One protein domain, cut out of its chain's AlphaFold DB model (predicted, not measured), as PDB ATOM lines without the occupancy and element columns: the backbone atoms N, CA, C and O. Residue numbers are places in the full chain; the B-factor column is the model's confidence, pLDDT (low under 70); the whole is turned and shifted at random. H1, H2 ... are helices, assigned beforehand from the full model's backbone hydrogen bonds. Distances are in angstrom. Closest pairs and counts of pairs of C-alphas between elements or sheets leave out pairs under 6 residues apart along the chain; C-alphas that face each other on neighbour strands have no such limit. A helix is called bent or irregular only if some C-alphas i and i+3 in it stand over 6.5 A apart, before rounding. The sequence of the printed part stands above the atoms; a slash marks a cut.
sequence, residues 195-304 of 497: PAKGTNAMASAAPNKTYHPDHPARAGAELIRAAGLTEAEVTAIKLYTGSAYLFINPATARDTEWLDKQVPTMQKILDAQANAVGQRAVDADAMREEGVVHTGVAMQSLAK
ATOM      1  N   PRO A 195     -42.379  46.659   1.772       80.25
ATOM      2  CA  PRO A 195     -43.728  46.104   1.699       80.25
ATOM      3  C   PRO A 195     -44.161  45.810   0.266       80.25
ATOM      4  O   PRO A 195     -44.657  44.723  -0.006       80.25
ATOM      5  N   ALA A 196     -43.893  46.721  -0.678       82.06
ATOM      6  CA  ALA A 196     -44.205  46.497  -2.089       82.06
ATOM      7  C   ALA A 196     -43.463  45.272  -2.655       82.06
ATOM      8  O   ALA A 196     -44.028  44.502  -3.434       82.06
ATOM      9  N   LYS A 197     -42.212  45.037  -2.237       87.25
ATOM     10  CA  LYS A 197     -41.460  43.829  -2.617       87.25
ATOM     11  C   LYS A 197     -42.049  42.558  -2.003       87.25
ATOM     12  O   LYS A 197     -42.084  41.532  -2.682       87.25
ATOM     13  N   GLY A 198     -42.542  42.621  -0.767       87.44
ATOM     14  CA  GLY A 198     -43.322  41.551  -0.141       87.44
ATOM     15  C   GLY A 198     -44.599  41.238  -0.919       87.44
ATOM     16  O   GLY A 198     -44.807  40.094  -1.321       87.44
ATOM     17  N   THR A 199     -45.393  42.263  -1.243       86.62
ATOM     18  CA  THR A 199     -46.597  42.141  -2.078       86.62
ATOM     19  C   THR A 199     -46.280  41.502  -3.430       86.62
ATOM     20  O   THR A 199     -46.949  40.558  -3.845       86.62
ATOM     21  N   ASN A 200     -45.222  41.952  -4.110       87.81
ATOM     22  CA  ASN A 200     -44.822  41.410  -5.410       87.81
ATOM     23  C   ASN A 200     -44.376  39.941  -5.321       87.81
ATOM     24  O   ASN A 200     -44.661  39.151  -6.228       87.81
ATOM     25  N   ALA A 201     -43.704  39.556  -4.233       89.44
ATOM     26  CA  ALA A 201     -43.333  38.168  -3.979       89.44
ATOM     27  C   ALA A 201     -44.575  37.291  -3.743       89.44
ATOM     28  O   ALA A 201     -44.687  36.225  -4.348       89.44
ATOM     29  N   MET A 202     -45.556  37.772  -2.974       88.88
ATOM     30  CA  MET A 202     -46.836  37.076  -2.781       88.88
ATOM     31  C   MET A 202     -47.634  36.955  -4.080       88.88
ATOM     32  O   MET A 202     -48.118  35.876  -4.414       88.88
ATOM     33  N   ALA A 203     -47.703  38.028  -4.870       86.94
ATOM     34  CA  ALA A 203     -48.335  38.006  -6.184       86.94
ATOM     35  C   ALA A 203     -47.630  37.035  -7.139       86.94
ATOM     36  O   ALA A 203     -48.261  36.498  -8.047       86.94
ATOM     37  N   SER A 204     -46.324  36.818  -6.978       87.69
ATOM     38  CA  SER A 204     -45.556  35.816  -7.727       87.69
ATOM     39  C   SER A 204     -45.847  34.391  -7.247       87.69
ATOM     40  O   SER A 204     -45.914  33.472  -8.053       87.69
ATOM     41  N   ALA A 205     -46.122  34.213  -5.958       88.19
ATOM     42  CA  ALA A 205     -46.493  32.937  -5.355       88.19
ATOM     43  C   ALA A 205     -47.976  32.552  -5.529       88.19
ATOM     44  O   ALA A 205     -48.412  31.548  -4.963       88.19
ATOM     45  N   ALA A 206     -48.759  33.315  -6.301       85.62
ATOM     46  CA  ALA A 206     -50.178  33.037  -6.508       85.62
ATOM     47  C   ALA A 206     -50.404  31.602  -7.049       85.62
ATOM     48  O   ALA A 206     -49.649  31.146  -7.915       85.62
ATOM     49  N   PRO A 207     -51.438  30.870  -6.584       79.38
ATOM     50  CA  PRO A 207     -51.662  29.472  -6.974       79.38
ATOM     51  C   PRO A 207     -51.797  29.245  -8.485       79.38
ATOM     52  O   PRO A 207     -51.400  28.203  -8.992       79.38
ATOM     53  N   ASN A 208     -52.325  30.233  -9.208       82.12
ATOM     54  CA  ASN A 208     -52.522  30.195 -10.658       82.12
ATOM     55  C   ASN A 208     -51.277  30.590 -11.470       82.12
ATOM     56  O   ASN A 208     -51.324  30.550 -12.698       82.12
ATOM     57  N   LYS A 209     -50.171  30.982 -10.824       85.00
ATOM     58  CA  LYS A 209     -48.921  31.294 -11.517       85.00
ATOM     59  C   LYS A 209     -48.037  30.061 -11.662       85.00
ATOM     60  O   LYS A 209     -47.617  29.432 -10.685       85.00
ATOM     61  N   THR A 210     -47.699  29.780 -12.914       85.56
ATOM     62  CA  THR A 210     -46.714  28.783 -13.328       85.56
ATOM     63  C   THR A 210     -45.519  29.481 -13.955       85.56
ATOM     64  O   THR A 210     -45.679  30.420 -14.734       85.56
ATOM     65  N   TYR A 211     -44.322  29.009 -13.633       89.12
ATOM     66  CA  TYR A 211     -43.074  29.574 -14.128       89.12
ATOM     67  C   TYR A 211     -42.341  28.568 -15.004       89.12
ATOM     68  O   TYR A 211     -42.348  27.372 -14.713       89.12
ATOM     69  N   HIS A 212     -41.661  29.066 -16.039       90.50
ATOM     70  CA  HIS A 212     -40.633  28.287 -16.725       90.50
ATOM     71  C   HIS A 212     -39.528  27.893 -15.726       90.50
ATOM     72  O   HIS A 212     -39.263  28.679 -14.805       90.50
ATOM     73  N   PRO A 213     -38.863  26.731 -15.884       86.62
ATOM     74  CA  PRO A 213     -37.845  26.286 -14.944       86.62
ATOM     75  C   PRO A 213     -36.739  27.287 -14.611       86.62
ATOM     76  O   PRO A 213     -36.339  27.353 -13.453       86.62
ATOM     77  N   ASP A 214     -36.335  28.097 -15.586       87.56
ATOM     78  CA  ASP A 214     -35.245  29.074 -15.457       87.56
ATOM     79  C   ASP A 214     -35.701  30.461 -14.976       87.56
ATOM     80  O   ASP A 214     -34.909  31.401 -14.910       87.56
ATOM     81  N   HIS A 215     -36.989  30.641 -14.669       87.38
ATOM     82  CA  HIS A 215     -37.491  31.949 -14.267       87.38
ATOM     83  C   HIS A 215     -36.979  32.324 -12.860       87.38
ATOM     84  O   HIS A 215     -37.215  31.576 -11.907       87.38
ATOM     85  N   PRO A 216     -36.385  33.516 -12.658       84.56
ATOM     86  CA  PRO A 216     -35.726  33.877 -11.398       84.56
ATOM     87  C   PRO A 216     -36.671  33.913 -10.185       84.56
ATOM     88  O   PRO A 216     -36.270  33.592  -9.072       84.56
ATOM     89  N   ALA A 217     -37.950  34.251 -10.386       87.62
ATOM     90  CA  ALA A 217     -38.949  34.261  -9.308       87.62
ATOM     91  C   ALA A 217     -39.469  32.864  -8.906       87.62
ATOM     92  O   ALA A 217     -40.186  32.753  -7.912       87.62
ATOM     93  N   ARG A 218     -39.145  31.805  -9.668       91.50
ATOM     94  CA  ARG A 218     -39.713  30.463  -9.475       91.50
ATOM     95  C   ARG A 218     -39.389  29.910  -8.091       91.50
ATOM     96  O   ARG A 218     -40.306  29.536  -7.367       91.50
ATOM     97  N   ALA A 219     -38.109  29.910  -7.717       91.56
ATOM     98  CA  ALA A 219     -37.656  29.354  -6.444       91.56
ATOM     99  C   ALA A 219     -38.314  30.061  -5.246       91.56
ATOM    100  O   ALA A 219     -38.749  29.410  -4.301       91.56
ATOM    101  N   GLY A 220     -38.446  31.392  -5.308       92.62
ATOM    102  CA  GLY A 220     -39.117  32.171  -4.265       92.62
ATOM    103  C   GLY A 220     -40.607  31.845  -4.170       92.62
ATOM    104  O   GLY A 220     -41.117  31.602  -3.081       92.62
ATOM    105  N   ALA A 221     -41.302  31.770  -5.309       93.06
ATOM    106  CA  ALA A 221     -42.718  31.406  -5.363       93.06
ATOM    107  C   ALA A 221     -42.983  29.977  -4.851       93.06
ATOM    108  O   ALA A 221     -43.964  29.740  -4.146       93.06
ATOM    109  N   GLU A 222     -42.118  29.019  -5.190       92.88
ATOM    110  CA  GLU A 222     -42.192  27.643  -4.689       92.88
ATOM    111  C   GLU A 222     -41.962  27.582  -3.178       92.88
ATOM    112  O   GLU A 222     -42.767  26.967  -2.484       92.88
ATOM    113  N   LEU A 223     -40.947  28.282  -2.658       92.88
ATOM    114  CA  LEU A 223     -40.676  28.344  -1.222       92.88
ATOM    115  C   LEU A 223     -41.849  28.950  -0.438       92.88
ATOM    116  O   LEU A 223     -42.279  28.376   0.560       92.88
ATOM    117  N   ILE A 224     -42.394  30.078  -0.907       92.75
ATOM    118  CA  ILE A 224     -43.539  30.750  -0.271       92.75
ATOM    119  C   ILE A 224     -44.746  29.813  -0.201       92.75
ATOM    120  O   ILE A 224     -45.359  29.687   0.859       92.75
ATOM    121  N   ARG A 225     -45.071  29.125  -1.306       89.25
ATOM    122  CA  ARG A 225     -46.188  28.170  -1.352       89.25
ATOM    123  C   ARG A 225     -45.941  26.957  -0.460       89.25
ATOM    124  O   ARG A 225     -46.828  26.590   0.304       89.25
ATOM    125  N   ALA A 226     -44.753  26.359  -0.538       90.19
ATOM    126  CA  ALA A 226     -44.413  25.149   0.204       90.19
ATOM    127  C   ALA A 226     -44.425  25.373   1.722       90.19
ATOM    128  O   ALA A 226     -44.930  24.533   2.461       90.19
ATOM    129  N   ALA A 227     -43.913  26.517   2.185       90.69
ATOM    130  CA  ALA A 227     -43.892  26.865   3.603       90.69
ATOM    131  C   ALA A 227     -45.169  27.590   4.079       90.69
ATOM    132  O   ALA A 227     -45.309  27.853   5.271       90.69
ATOM    133  N   GLY A 228     -46.108  27.930   3.187       88.44
ATOM    134  CA  GLY A 228     -47.320  28.673   3.550       88.44
ATOM    135  C   GLY A 228     -47.007  30.031   4.189       88.44
ATOM    136  O   GLY A 228     -47.558  30.374   5.245       88.44
ATOM    137  N   LEU A 229     -46.064  30.768   3.592       90.69
ATOM    138  CA  LEU A 229     -45.628  32.064   4.110       90.69
ATOM    139  C   LEU A 229     -46.663  33.150   3.809       90.69
ATOM    140  O   LEU A 229     -47.251  33.182   2.729       90.69
ATOM    141  N   THR A 230     -46.866  34.055   4.764       90.62
ATOM    142  CA  THR A 230     -47.728  35.232   4.590       90.62
ATOM    143  C   THR A 230     -46.945  36.429   4.055       90.62
ATOM    144  O   THR A 230     -45.714  36.457   4.094       90.62
ATOM    145  N   GLU A 231     -47.648  37.468   3.592       90.00
ATOM    146  CA  GLU A 231     -46.995  38.697   3.128       90.00
ATOM    147  C   GLU A 231     -46.098  39.318   4.209       90.00
ATOM    148  O   GLU A 231     -44.964  39.711   3.929       90.00
ATOM    149  N   ALA A 232     -46.580  39.366   5.453       91.38
ATOM    150  CA  ALA A 232     -45.827  39.878   6.596       91.38
ATOM    151  C   ALA A 232     -44.517  39.106   6.813       91.38
ATOM    152  O   ALA A 232     -43.463  39.710   7.004       91.38
ATOM    153  N   GLU A 233     -44.587  37.777   6.744       94.44
ATOM    154  CA  GLU A 233     -43.454  36.867   6.926       94.44
ATOM    155  C   GLU A 233     -42.405  37.044   5.820       94.44
ATOM    156  O   GLU A 233     -41.227  37.244   6.118       94.44
ATOM    157  N   VAL A 234     -42.827  37.082   4.552       93.75
ATOM    158  CA  VAL A 234     -41.925  37.332   3.413       93.75
ATOM    159  C   VAL A 234     -41.299  38.723   3.497       93.75
ATOM    160  O   VAL A 234     -40.099  38.883   3.265       93.75
ATOM    161  N   THR A 235     -42.091  39.733   3.864       92.12
ATOM    162  CA  THR A 235     -41.603  41.109   4.018       92.12
ATOM    163  C   THR A 235     -40.564  41.203   5.131       92.12
ATOM    164  O   THR A 235     -39.552  41.867   4.943       92.12
ATOM    165  N   ALA A 236     -40.758  40.512   6.260       93.56
ATOM    166  CA  ALA A 236     -39.796  40.507   7.363       93.56
ATOM    167  C   ALA A 236     -38.442  39.897   6.966       93.56
ATOM    168  O   ALA A 236     -37.403  40.452   7.322       93.56
ATOM    169  N   ILE A 237     -38.432  38.806   6.187       94.19
ATOM    170  CA  ILE A 237     -37.180  38.226   5.670       94.19
ATOM    171  C   ILE A 237     -36.480  39.201   4.721       94.19
ATOM    172  O   ILE A 237     -35.298  39.483   4.899       94.19
ATOM    173  N   LYS A 238     -37.213  39.775   3.758       92.06
ATOM    174  CA  LYS A 238     -36.660  40.771   2.826       92.06
ATOM    175  C   LYS A 238     -36.062  41.966   3.551       92.06
ATOM    176  O   LYS A 238     -34.937  42.367   3.265       92.06
ATOM    177  N   LEU A 239     -36.797  42.483   4.528       90.62
ATOM    178  CA  LEU A 239     -36.378  43.594   5.363       90.62
ATOM    179  C   LEU A 239     -35.066  43.286   6.098       90.62
ATOM    180  O   LEU A 239     -34.128  44.083   6.026       90.62
ATOM    181  N   TYR A 240     -34.994  42.123   6.756       92.00
ATOM    182  CA  TYR A 240     -33.792  41.655   7.445       92.00
ATOM    183  C   TYR A 240     -32.586  41.635   6.500       92.00
ATOM    184  O   TYR A 240     -31.572  42.267   6.793       92.00
ATOM    185  N   THR A 241     -32.734  40.999   5.336       89.19
ATOM    186  CA  THR A 241     -31.654  40.836   4.347       89.19
ATOM    187  C   THR A 241     -31.283  42.106   3.575       89.19
ATOM    188  O   THR A 241     -30.292  42.101   2.859       89.19
ATOM    189  N   GLY A 242     -32.073  43.180   3.675       86.00
ATOM    190  CA  GLY A 242     -31.770  44.448   3.008       86.00
ATOM    191  C   GLY A 242     -30.787  45.307   3.803       86.00
ATOM    192  O   GLY A 242     -29.722  45.661   3.321       86.00
ATOM    193  N   SER A 243     -31.162  45.670   5.026       84.69
ATOM    194  CA  SER A 243     -30.327  46.492   5.924       84.69
ATOM    195  C   SER A 243     -30.793  46.432   7.380       84.69
ATOM    196  O   SER A 243     -30.051  46.791   8.293       84.69
ATOM    197  N   ALA A 244     -32.021  45.957   7.631       89.31
ATOM    198  CA  ALA A 244     -32.590  45.963   8.970       89.31
ATOM    199  C   ALA A 244     -31.901  44.987   9.923       89.31
ATOM    200  O   ALA A 244     -32.065  45.119  11.135       89.31
ATOM    201  N   TYR A 245     -31.081  44.054   9.423       90.69
ATOM    202  CA  TYR A 245     -30.200  43.243  10.266       90.69
ATOM    203  C   TYR A 245     -29.378  44.096  11.249       90.69
ATOM    204  O   TYR A 245     -29.079  43.625  12.347       90.69
ATOM    205  N   LEU A 246     -29.061  45.350  10.885       89.75
ATOM    206  CA  LEU A 246     -28.330  46.302  11.721       89.75
ATOM    207  C   LEU A 246     -29.034  46.576  13.051       89.75
ATOM    208  O   LEU A 246     -28.357  46.775  14.046       89.75
ATOM    209  N   PHE A 247     -30.364  46.535  13.115       91.00
ATOM    210  CA  PHE A 247     -31.092  46.785  14.363       91.00
ATOM    211  C   PHE A 247     -31.923  45.596  14.845       91.00
ATOM    212  O   PHE A 247     -32.096  45.423  16.048       91.00
ATOM    213  N   ILE A 248     -32.340  44.706  13.941       94.94
ATOM    214  CA  ILE A 248     -32.996  43.440  14.288       94.94
ATOM    215  C   ILE A 248     -32.067  42.577  15.142       94.94
ATOM    216  O   ILE A 248     -32.486  42.079  16.187       94.94
ATOM    217  N   ASN A 249     -30.801  42.414  14.746       95.44
ATOM    218  CA  ASN A 249     -29.874  41.555  15.481       95.44
ATOM    219  C   ASN A 249     -29.539  42.055  16.895       95.44
ATOM    220  O   ASN A 249     -29.682  41.253  17.822       95.44
ATOM    221  N   PRO A 250     -29.147  43.326  17.121       94.81
ATOM    222  CA  PRO A 250     -28.928  43.815  18.482       94.81
ATOM    223  C   PRO A 250     -30.208  43.833  19.322       94.81
ATOM    224  O   PRO A 250     -30.154  43.468  20.496       94.81
ATOM    225  N   ALA A 251     -31.371  44.157  18.740       94.38
ATOM    226  CA  ALA A 251     -32.647  44.083  19.453       94.38
ATOM    227  C   ALA A 251     -32.969  42.647  19.898       94.38
ATOM    228  O   ALA A 251     -33.322  42.417  21.055       94.38
ATOM    229  N   THR A 252     -32.767  41.667  19.010       95.69
ATOM    230  CA  THR A 252     -32.913  40.237  19.326       95.69
ATOM    231  C   THR A 252     -31.958  39.808  20.435       95.69
ATOM    232  O   THR A 252     -32.348  39.106  21.366       95.69
ATOM    233  N   ALA A 253     -30.704  40.257  20.347       95.06
ATOM    234  CA  ALA A 253     -29.659  39.946  21.311       95.06
ATOM    235  C   ALA A 253     -29.825  40.669  22.658       95.06
ATOM    236  O   ALA A 253     -29.123  40.320  23.610       95.06
ATOM    237  N   ARG A 254     -30.746  41.643  22.734       94.75
ATOM    238  CA  ARG A 254     -30.925  42.574  23.858       94.75
ATOM    239  C   ARG A 254     -29.632  43.317  24.204       94.75
ATOM    240  O   ARG A 254     -29.302  43.484  25.373       94.75
ATOM    241  N   ASP A 255     -28.903  43.736  23.175       93.81
ATOM    242  CA  ASP A 255     -27.609  44.405  23.291       93.81
ATOM    243  C   ASP A 255     -27.749  45.874  22.872       93.81
ATOM    244  O   ASP A 255     -27.734  46.211  21.683       93.81
ATOM    245  N   THR A 256     -27.956  46.747  23.861       92.38
ATOM    246  CA  THR A 256     -28.147  48.188  23.639       92.38
ATOM    247  C   THR A 256     -26.873  48.853  23.140       92.38
ATOM    248  O   THR A 256     -26.940  49.656  22.220       92.38
ATOM    249  N   GLU A 257     -25.704  48.462  23.653       91.56
ATOM    250  CA  GLU A 257     -24.428  49.016  23.190       91.56
ATOM    251  C   GLU A 257     -24.154  48.667  21.726       91.56
ATOM    252  O   GLU A 257     -23.595  49.470  20.972       91.56
ATOM    253  N   TRP A 258     -24.522  47.453  21.305       91.12
ATOM    254  CA  TRP A 258     -24.457  47.082  19.901       91.12
ATOM    255  C   TRP A 258     -25.441  47.911  19.078       91.12
ATOM    256  O   TRP A 258     -25.023  48.440  18.049       91.12
ATOM    257  N   LEU A 259     -26.691  48.085  19.523       91.44
ATOM    258  CA  LEU A 259     -27.676  48.911  18.816       91.44
ATOM    259  C   LEU A 259     -27.202  50.362  18.648       91.44
ATOM    260  O   LEU A 259     -27.239  50.887  17.534       91.44
ATOM    261  N   ASP A 260     -26.676  50.977  19.708       90.94
ATOM    262  CA  ASP A 260     -26.191  52.362  19.705       90.94
ATOM    263  C   ASP A 260     -25.081  52.573  18.667       90.94
ATOM    264  O   ASP A 260     -25.052  53.576  17.950       90.94
ATOM    265  N   LYS A 261     -24.201  51.577  18.492       89.81
ATOM    266  CA  LYS A 261     -23.147  51.599  17.461       89.81
ATOM    267  C   LYS A 261     -23.697  51.571  16.030       89.81
ATOM    268  O   LYS A 261     -22.958  51.906  15.103       89.81
ATOM    269  N   GLN A 262     -24.954  51.171  15.826       89.44
ATOM    270  CA  GLN A 262     -25.597  51.112  14.507       89.44
ATOM    271  C   GLN A 262     -26.379  52.381  14.166       89.44
ATOM    272  O   GLN A 262     -26.592  52.646  12.980       89.44
ATOM    273  N   VAL A 263     -26.731  53.204  15.161       88.94
ATOM    274  CA  VAL A 263     -27.486  54.455  14.973       88.94
ATOM    275  C   VAL A 263     -26.859  55.366  13.905       88.94
ATOM    276  O   VAL A 263     -27.585  55.772  12.997       88.94
ATOM    277  N   PRO A 264     -25.534  55.643  13.888       89.38
ATOM    278  CA  PRO A 264     -24.951  56.516  12.866       89.38
ATOM    279  C   PRO A 264     -25.055  55.952  11.444       89.38
ATOM    280  O   PRO A 264     -25.231  56.703  10.486       89.38
ATOM    281  N   THR A 265     -24.934  54.632  11.287       87.38
ATOM    282  CA  THR A 265     -25.080  53.964   9.984       87.38
ATOM    283  C   THR A 265     -26.524  54.048   9.506       87.38
ATOM    284  O   THR A 265     -26.777  54.380   8.351       87.38
ATOM    285  N   MET A 266     -27.473  53.816  10.410       86.06
ATOM    286  CA  MET A 266     -28.899  53.875  10.106       86.06
ATOM    287  C   MET A 266     -29.360  55.294   9.782       86.06
ATOM    288  O   MET A 266     -30.125  55.478   8.837       86.06
ATOM    289  N   GLN A 267     -28.823  56.306  10.469       86.75
ATOM    290  CA  GLN A 267     -29.103  57.703  10.144       86.75
ATOM    291  C   GLN A 267     -28.643  58.042   8.724       86.75
ATOM    292  O   GLN A 267     -29.402  58.636   7.968       86.75
ATOM    293  N   LYS A 268     -27.457  57.580   8.303       87.06
ATOM    294  CA  LYS A 268     -26.980  57.776   6.922       87.06
ATOM    295  C   LYS A 268     -27.893  57.125   5.882       87.06
ATOM    296  O   LYS A 268     -28.092  57.700   4.814       87.06
ATOM    297  N   ILE A 269     -28.434  55.940   6.173       83.44
ATOM    298  CA  ILE A 269     -29.388  55.259   5.285       83.44
ATOM    299  C   ILE A 269     -30.672  56.088   5.158       83.44
ATOM    300  O   ILE A 269     -31.135  56.313   4.041       83.44
ATOM    301  N   LEU A 270     -31.209  56.595   6.272       79.81
ATOM    302  CA  LEU A 270     -32.384  57.469   6.256       79.81
ATOM    303  C   LEU A 270     -32.127  58.787   5.523       79.81
ATOM    304  O   LEU A 270     -32.953  59.202   4.713       79.81
ATOM    305  N   ASP A 271     -30.978  59.420   5.752       85.38
ATOM    306  CA  ASP A 271     -30.596  60.667   5.088       85.38
ATOM    307  C   ASP A 271     -30.493  60.471   3.568       85.38
ATOM    308  O   ASP A 271     -30.998  61.287   2.795       85.38
ATOM    309  N   ALA A 272     -29.926  59.343   3.120       83.38
ATOM    310  CA  ALA A 272     -29.884  58.972   1.704       83.38
ATOM    311  C   ALA A 272     -31.285  58.744   1.104       83.38
ATOM    312  O   ALA A 272     -31.484  58.895  -0.104       83.38
ATOM    313  N   GLN A 273     -32.268  58.413   1.941       77.19
ATOM    314  CA  GLN A 273     -33.662  58.190   1.564       77.19
ATOM    315  C   GLN A 273     -34.566  59.401   1.849       77.19
ATOM    316  O   GLN A 273     -35.769  59.332   1.584       77.19
ATOM    317  N   ALA A 274     -34.025  60.530   2.323       77.75
ATOM    318  CA  ALA A 274     -34.817  61.678   2.777       77.75
ATOM    319  C   ALA A 274     -35.761  62.232   1.694       77.75
ATOM    320  O   ALA A 274     -36.864  62.684   1.998       77.75
ATOM    321  N   ASN A 275     -35.381  62.127   0.418       72.69
ATOM    322  CA  ASN A 275     -36.234  62.518  -0.711       72.69
ATOM    323  C   ASN A 275     -37.482  61.629  -0.871       72.69
ATOM    324  O   ASN A 275     -38.482  62.082  -1.422       72.69
ATOM    325  N   ALA A 276     -37.427  60.374  -0.418       67.50
ATOM    326  CA  ALA A 276     -38.518  59.409  -0.523       67.50
ATOM    327  C   ALA A 276     -39.402  59.380   0.733       67.50
ATOM    328  O   ALA A 276     -40.624  59.352   0.610       67.50
ATOM    329  N   VAL A 277     -38.805  59.419   1.932       66.88
ATOM    330  CA  VAL A 277     -39.533  59.259   3.213       66.88
ATOM    331  C   VAL A 277     -39.592  60.506   4.091       66.88
ATOM    332  O   VAL A 277     -40.210  60.477   5.164       66.88
ATOM    333  N   GLY A 278     -39.026  61.617   3.617       70.25
ATOM    334  CA  GLY A 278     -38.819  62.826   4.405       70.25
ATOM    335  C   GLY A 278     -37.629  62.688   5.352       70.25
ATOM    336  O   GLY A 278     -37.156  61.588   5.632       70.25
ATOM    337  N   GLN A 279     -37.147  63.819   5.856       75.12
ATOM    338  CA  GLN A 279     -36.094  63.828   6.865       75.12
ATOM    339  C   GLN A 279     -36.632  63.248   8.179       75.12
ATOM    340  O   GLN A 279     -37.690  63.661   8.659       75.12
ATOM    341  N   ARG A 280     -35.907  62.282   8.746       73.88
ATOM    342  CA  ARG A 280     -36.253  61.592   9.993       73.88
ATOM    343  C   ARG A 280     -35.008  61.456  10.855       73.88
ATOM    344  O   ARG A 280     -33.912  61.277  10.329       73.88
ATOM    345  N   ALA A 281     -35.194  61.535  12.163       78.31
ATOM    346  CA  ALA A 281     -34.161  61.174  13.118       78.31
ATOM    347  C   ALA A 281     -34.350  59.709  13.509       78.31
ATOM    348  O   ALA A 281     -35.480  59.271  13.729       78.31
ATOM    349  N   VAL A 282     -33.248  58.971  13.589       79.81
ATOM    350  CA  VAL A 282     -33.230  57.642  14.190       79.81
ATOM    351  C   VAL A 282     -33.439  57.769  15.699       79.81
ATOM    352  O   VAL A 282     -32.707  58.498  16.367       79.81
ATOM    353  N   ASP A 283     -34.406  57.025  16.232       82.31
ATOM    354  CA  ASP A 283     -34.634  56.853  17.668       82.31
ATOM    355  C   ASP A 283     -34.238  55.427  18.076       82.31
ATOM    356  O   ASP A 283     -34.853  54.456  17.633       82.31
ATOM    357  N   ALA A 284     -33.203  55.292  18.909       83.12
ATOM    358  CA  ALA A 284     -32.673  53.997  19.330       83.12
ATOM    359  C   ALA A 284     -33.702  53.147  20.098       83.12
ATOM    360  O   ALA A 284     -33.740  51.927  19.917       83.12
ATOM    361  N   ASP A 285     -34.567  53.763  20.911       84.88
ATOM    362  CA  ASP A 285     -35.605  53.028  21.639       84.88
ATOM    363  C   ASP A 285     -36.637  52.457  20.664       84.88
ATOM    364  O   ASP A 285     -36.989  51.276  20.742       84.88
ATOM    365  N   ALA A 286     -37.044  53.256  19.681       80.75
ATOM    366  CA  ALA A 286     -37.967  52.799  18.658       80.75
ATOM    367  C   ALA A 286     -37.347  51.749  17.724       80.75
ATOM    368  O   ALA A 286     -38.009  50.773  17.384       80.75
ATOM    369  N   MET A 287     -36.064  51.878  17.364       85.19
ATOM    370  CA  MET A 287     -35.343  50.841  16.617       85.19
ATOM    371  C   MET A 287     -35.302  49.515  17.372       85.19
ATOM    372  O   MET A 287     -35.393  48.450  16.763       85.19
ATOM    373  N   ARG A 288     -35.141  49.562  18.700       88.81
ATOM    374  CA  ARG A 288     -35.164  48.364  19.537       88.81
ATOM    375  C   ARG A 288     -36.540  47.710  19.491       88.81
ATOM    376  O   ARG A 288     -36.627  46.505  19.269       88.81
ATOM    377  N   GLU A 289     -37.600  48.485  19.699       86.94
ATOM    378  CA  GLU A 289     -38.980  47.989  19.659       86.94
ATOM    379  C   GLU A 289     -39.327  47.401  18.284       86.94
ATOM    380  O   GLU A 289     -39.783  46.259  18.191       86.94
ATOM    381  N   GLU A 290     -39.013  48.128  17.215       87.00
ATOM    382  CA  GLU A 290     -39.216  47.703  15.830       87.00
ATOM    383  C   GLU A 290     -38.382  46.452  15.499       87.00
ATOM    384  O   GLU A 290     -38.888  45.482  14.930       87.00
ATOM    385  N   GLY A 291     -37.125  46.403  15.947       91.06
ATOM    386  CA  GLY A 291     -36.256  45.238  15.814       91.06
ATOM    387  C   GLY A 291     -36.847  43.985  16.466       91.06
ATOM    388  O   GLY A 291     -36.826  42.911  15.858       91.06
ATOM    389  N   VAL A 292     -37.443  44.103  17.659       91.44
ATOM    390  CA  VAL A 292     -38.141  42.990  18.331       91.44
ATOM    391  C   VAL A 292     -39.369  42.542  17.535       91.44
ATOM    392  O   VAL A 292     -39.571  41.338  17.355       91.44
ATOM    393  N   VAL A 293     -40.168  43.481  17.019       90.81
ATOM    394  CA  VAL A 293     -41.343  43.157  16.193       90.81
ATOM    395  C   VAL A 293     -40.928  42.389  14.937       90.81
ATOM    396  O   VAL A 293     -41.454  41.302  14.680       90.81
ATOM    397  N   HIS A 294     -39.946  42.892  14.186       92.44
ATOM    398  CA  HIS A 294     -39.449  42.218  12.985       92.44
ATOM    399  C   HIS A 294     -38.870  40.842  13.288       92.44
ATOM    400  O   HIS A 294     -39.119  39.904  12.533       92.44
ATOM    401  N   THR A 295     -38.163  40.694  14.408       94.81
ATOM    402  CA  THR A 295     -37.662  39.394  14.873       94.81
ATOM    403  C   THR A 295     -38.808  38.412  15.067       94.81
ATOM    404  O   THR A 295     -38.754  37.290  14.567       94.81
ATOM    405  N   GLY A 296     -39.876  38.839  15.747       93.88
ATOM    406  CA  GLY A 296     -41.059  38.015  15.971       93.88
ATOM    407  C   GLY A 296     -41.707  37.552  14.665       93.88
ATOM    408  O   GLY A 296     -42.030  36.371  14.527       93.88
ATOM    409  N   VAL A 297     -41.861  38.447  13.685       94.25
ATOM    410  CA  VAL A 297     -42.456  38.112  12.379       94.25
ATOM    411  C   VAL A 297     -41.515  37.247  11.529       94.25
ATOM    412  O   VAL A 297     -41.954  36.255  10.949       94.25
ATOM    413  N   ALA A 298     -40.212  37.535  11.510       95.69
ATOM    414  CA  ALA A 298     -39.217  36.711  10.824       95.69
ATOM    415  C   ALA A 298     -39.173  35.290  11.409       95.69
ATOM    416  O   ALA A 298     -39.205  34.315  10.661       95.69
ATOM    417  N   MET A 299     -39.219  35.143  12.737       96.31
ATOM    418  CA  MET A 299     -39.312  33.833  13.393       96.31
ATOM    419  C   MET A 299     -40.598  33.083  13.030       96.31
ATOM    420  O   MET A 299     -40.574  31.856  12.938       96.31
ATOM    421  N   GLN A 300     -41.716  33.780  12.777       93.38
ATOM    422  CA  GLN A 300     -42.927  33.133  12.259       93.38
ATOM    423  C   GLN A 300     -42.713  32.533  10.867       93.38
ATOM    424  O   GLN A 300     -43.201  31.429  10.633       93.38
ATOM    425  N   SER A 301     -41.955  33.209   9.996       94.56
ATOM    426  CA  SER A 301     -41.550  32.685   8.686       94.56
ATOM    427  C   SER A 301     -40.618  31.482   8.832       94.56
ATOM    428  O   SER A 301     -40.895  30.398   8.329       94.56
ATOM    429  N   LEU A 302     -39.516  31.658   9.563       95.62
ATOM    430  CA  LEU A 302     -38.443  30.668   9.675       95.62
ATOM    431  C   LEU A 302     -38.922  29.372  10.337       95.62
ATOM    432  O   LEU A 302     -38.505  28.285   9.942       95.62
ATOM    433  N   ALA A 303     -39.853  29.459  11.290       94.56
ATOM    434  CA  ALA A 303     -40.457  28.289  11.922       94.56
ATOM    435  C   ALA A 303     -41.243  27.393  10.946       94.56
ATOM    436  O   ALA A 303     -41.406  26.208  11.226       94.56
ATOM    437  N   LYS A 304     -41.730  27.937   9.823       92.50
ATOM    438  CA  LYS A 304     -42.483  27.190   8.798       92.50
ATOM    439  C   LYS A 304     -41.598  26.578   7.712       92.50
ATOM    440  O   LYS A 304     -42.051  25.734   6.944       92.50
TER     441      LYS A 304
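Overview. This is residues 195 to 304 of the 497 residues of the protein "ADPrib_exo_Tox domain-containing protein" of Actinobacteria bacterium 69-20 (UniProt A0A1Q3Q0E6). The bent helix H3 is the core: H1 and H6 cross its first arm on opposite sides, and H4 makes a hairpin with its second. Residues 272 to 277 stick out. The printed part, all helix, has 110 residues with helices H1 to H6 and is only just loose, close to compact: radius of gyration of the C-alphas 16.1 A, spans 46 by 33 by 19 A.

Arrangement. H1, residues 195 to 204, touches H2, residues 218 to 227, and H3a, residues 231 to 242. H3a belongs to H3, assigned by its hydrogen bonds as one helix but bent: C-alphas 242 and 245 are 7.5 A apart. H3b, residues 245 to 253, touches H6, residues 284 to 302; their closest C-alphas, Ile 248 and Gly 291, are 4.0 A apart. Every O i to N i+4 pair is within hydrogen-bond range in H1, H2, H3a and H6, 4 of 5 in H3b.

Along the chain. Find C-alpha 195, where H1 begins, at (-43.728, 46.104, 1.699); H6, 25.9 A from first to last C-alpha, ends at C-alpha 302 at (-38.443, 30.668, 9.675). H4, residues 256 to 272, is only just irregular: C-alphas 261 and 264 are 7.0 A apart.

Size, cuts and confidence. The printed part has no cut; pLDDT is under 70 at residues 276 to 277.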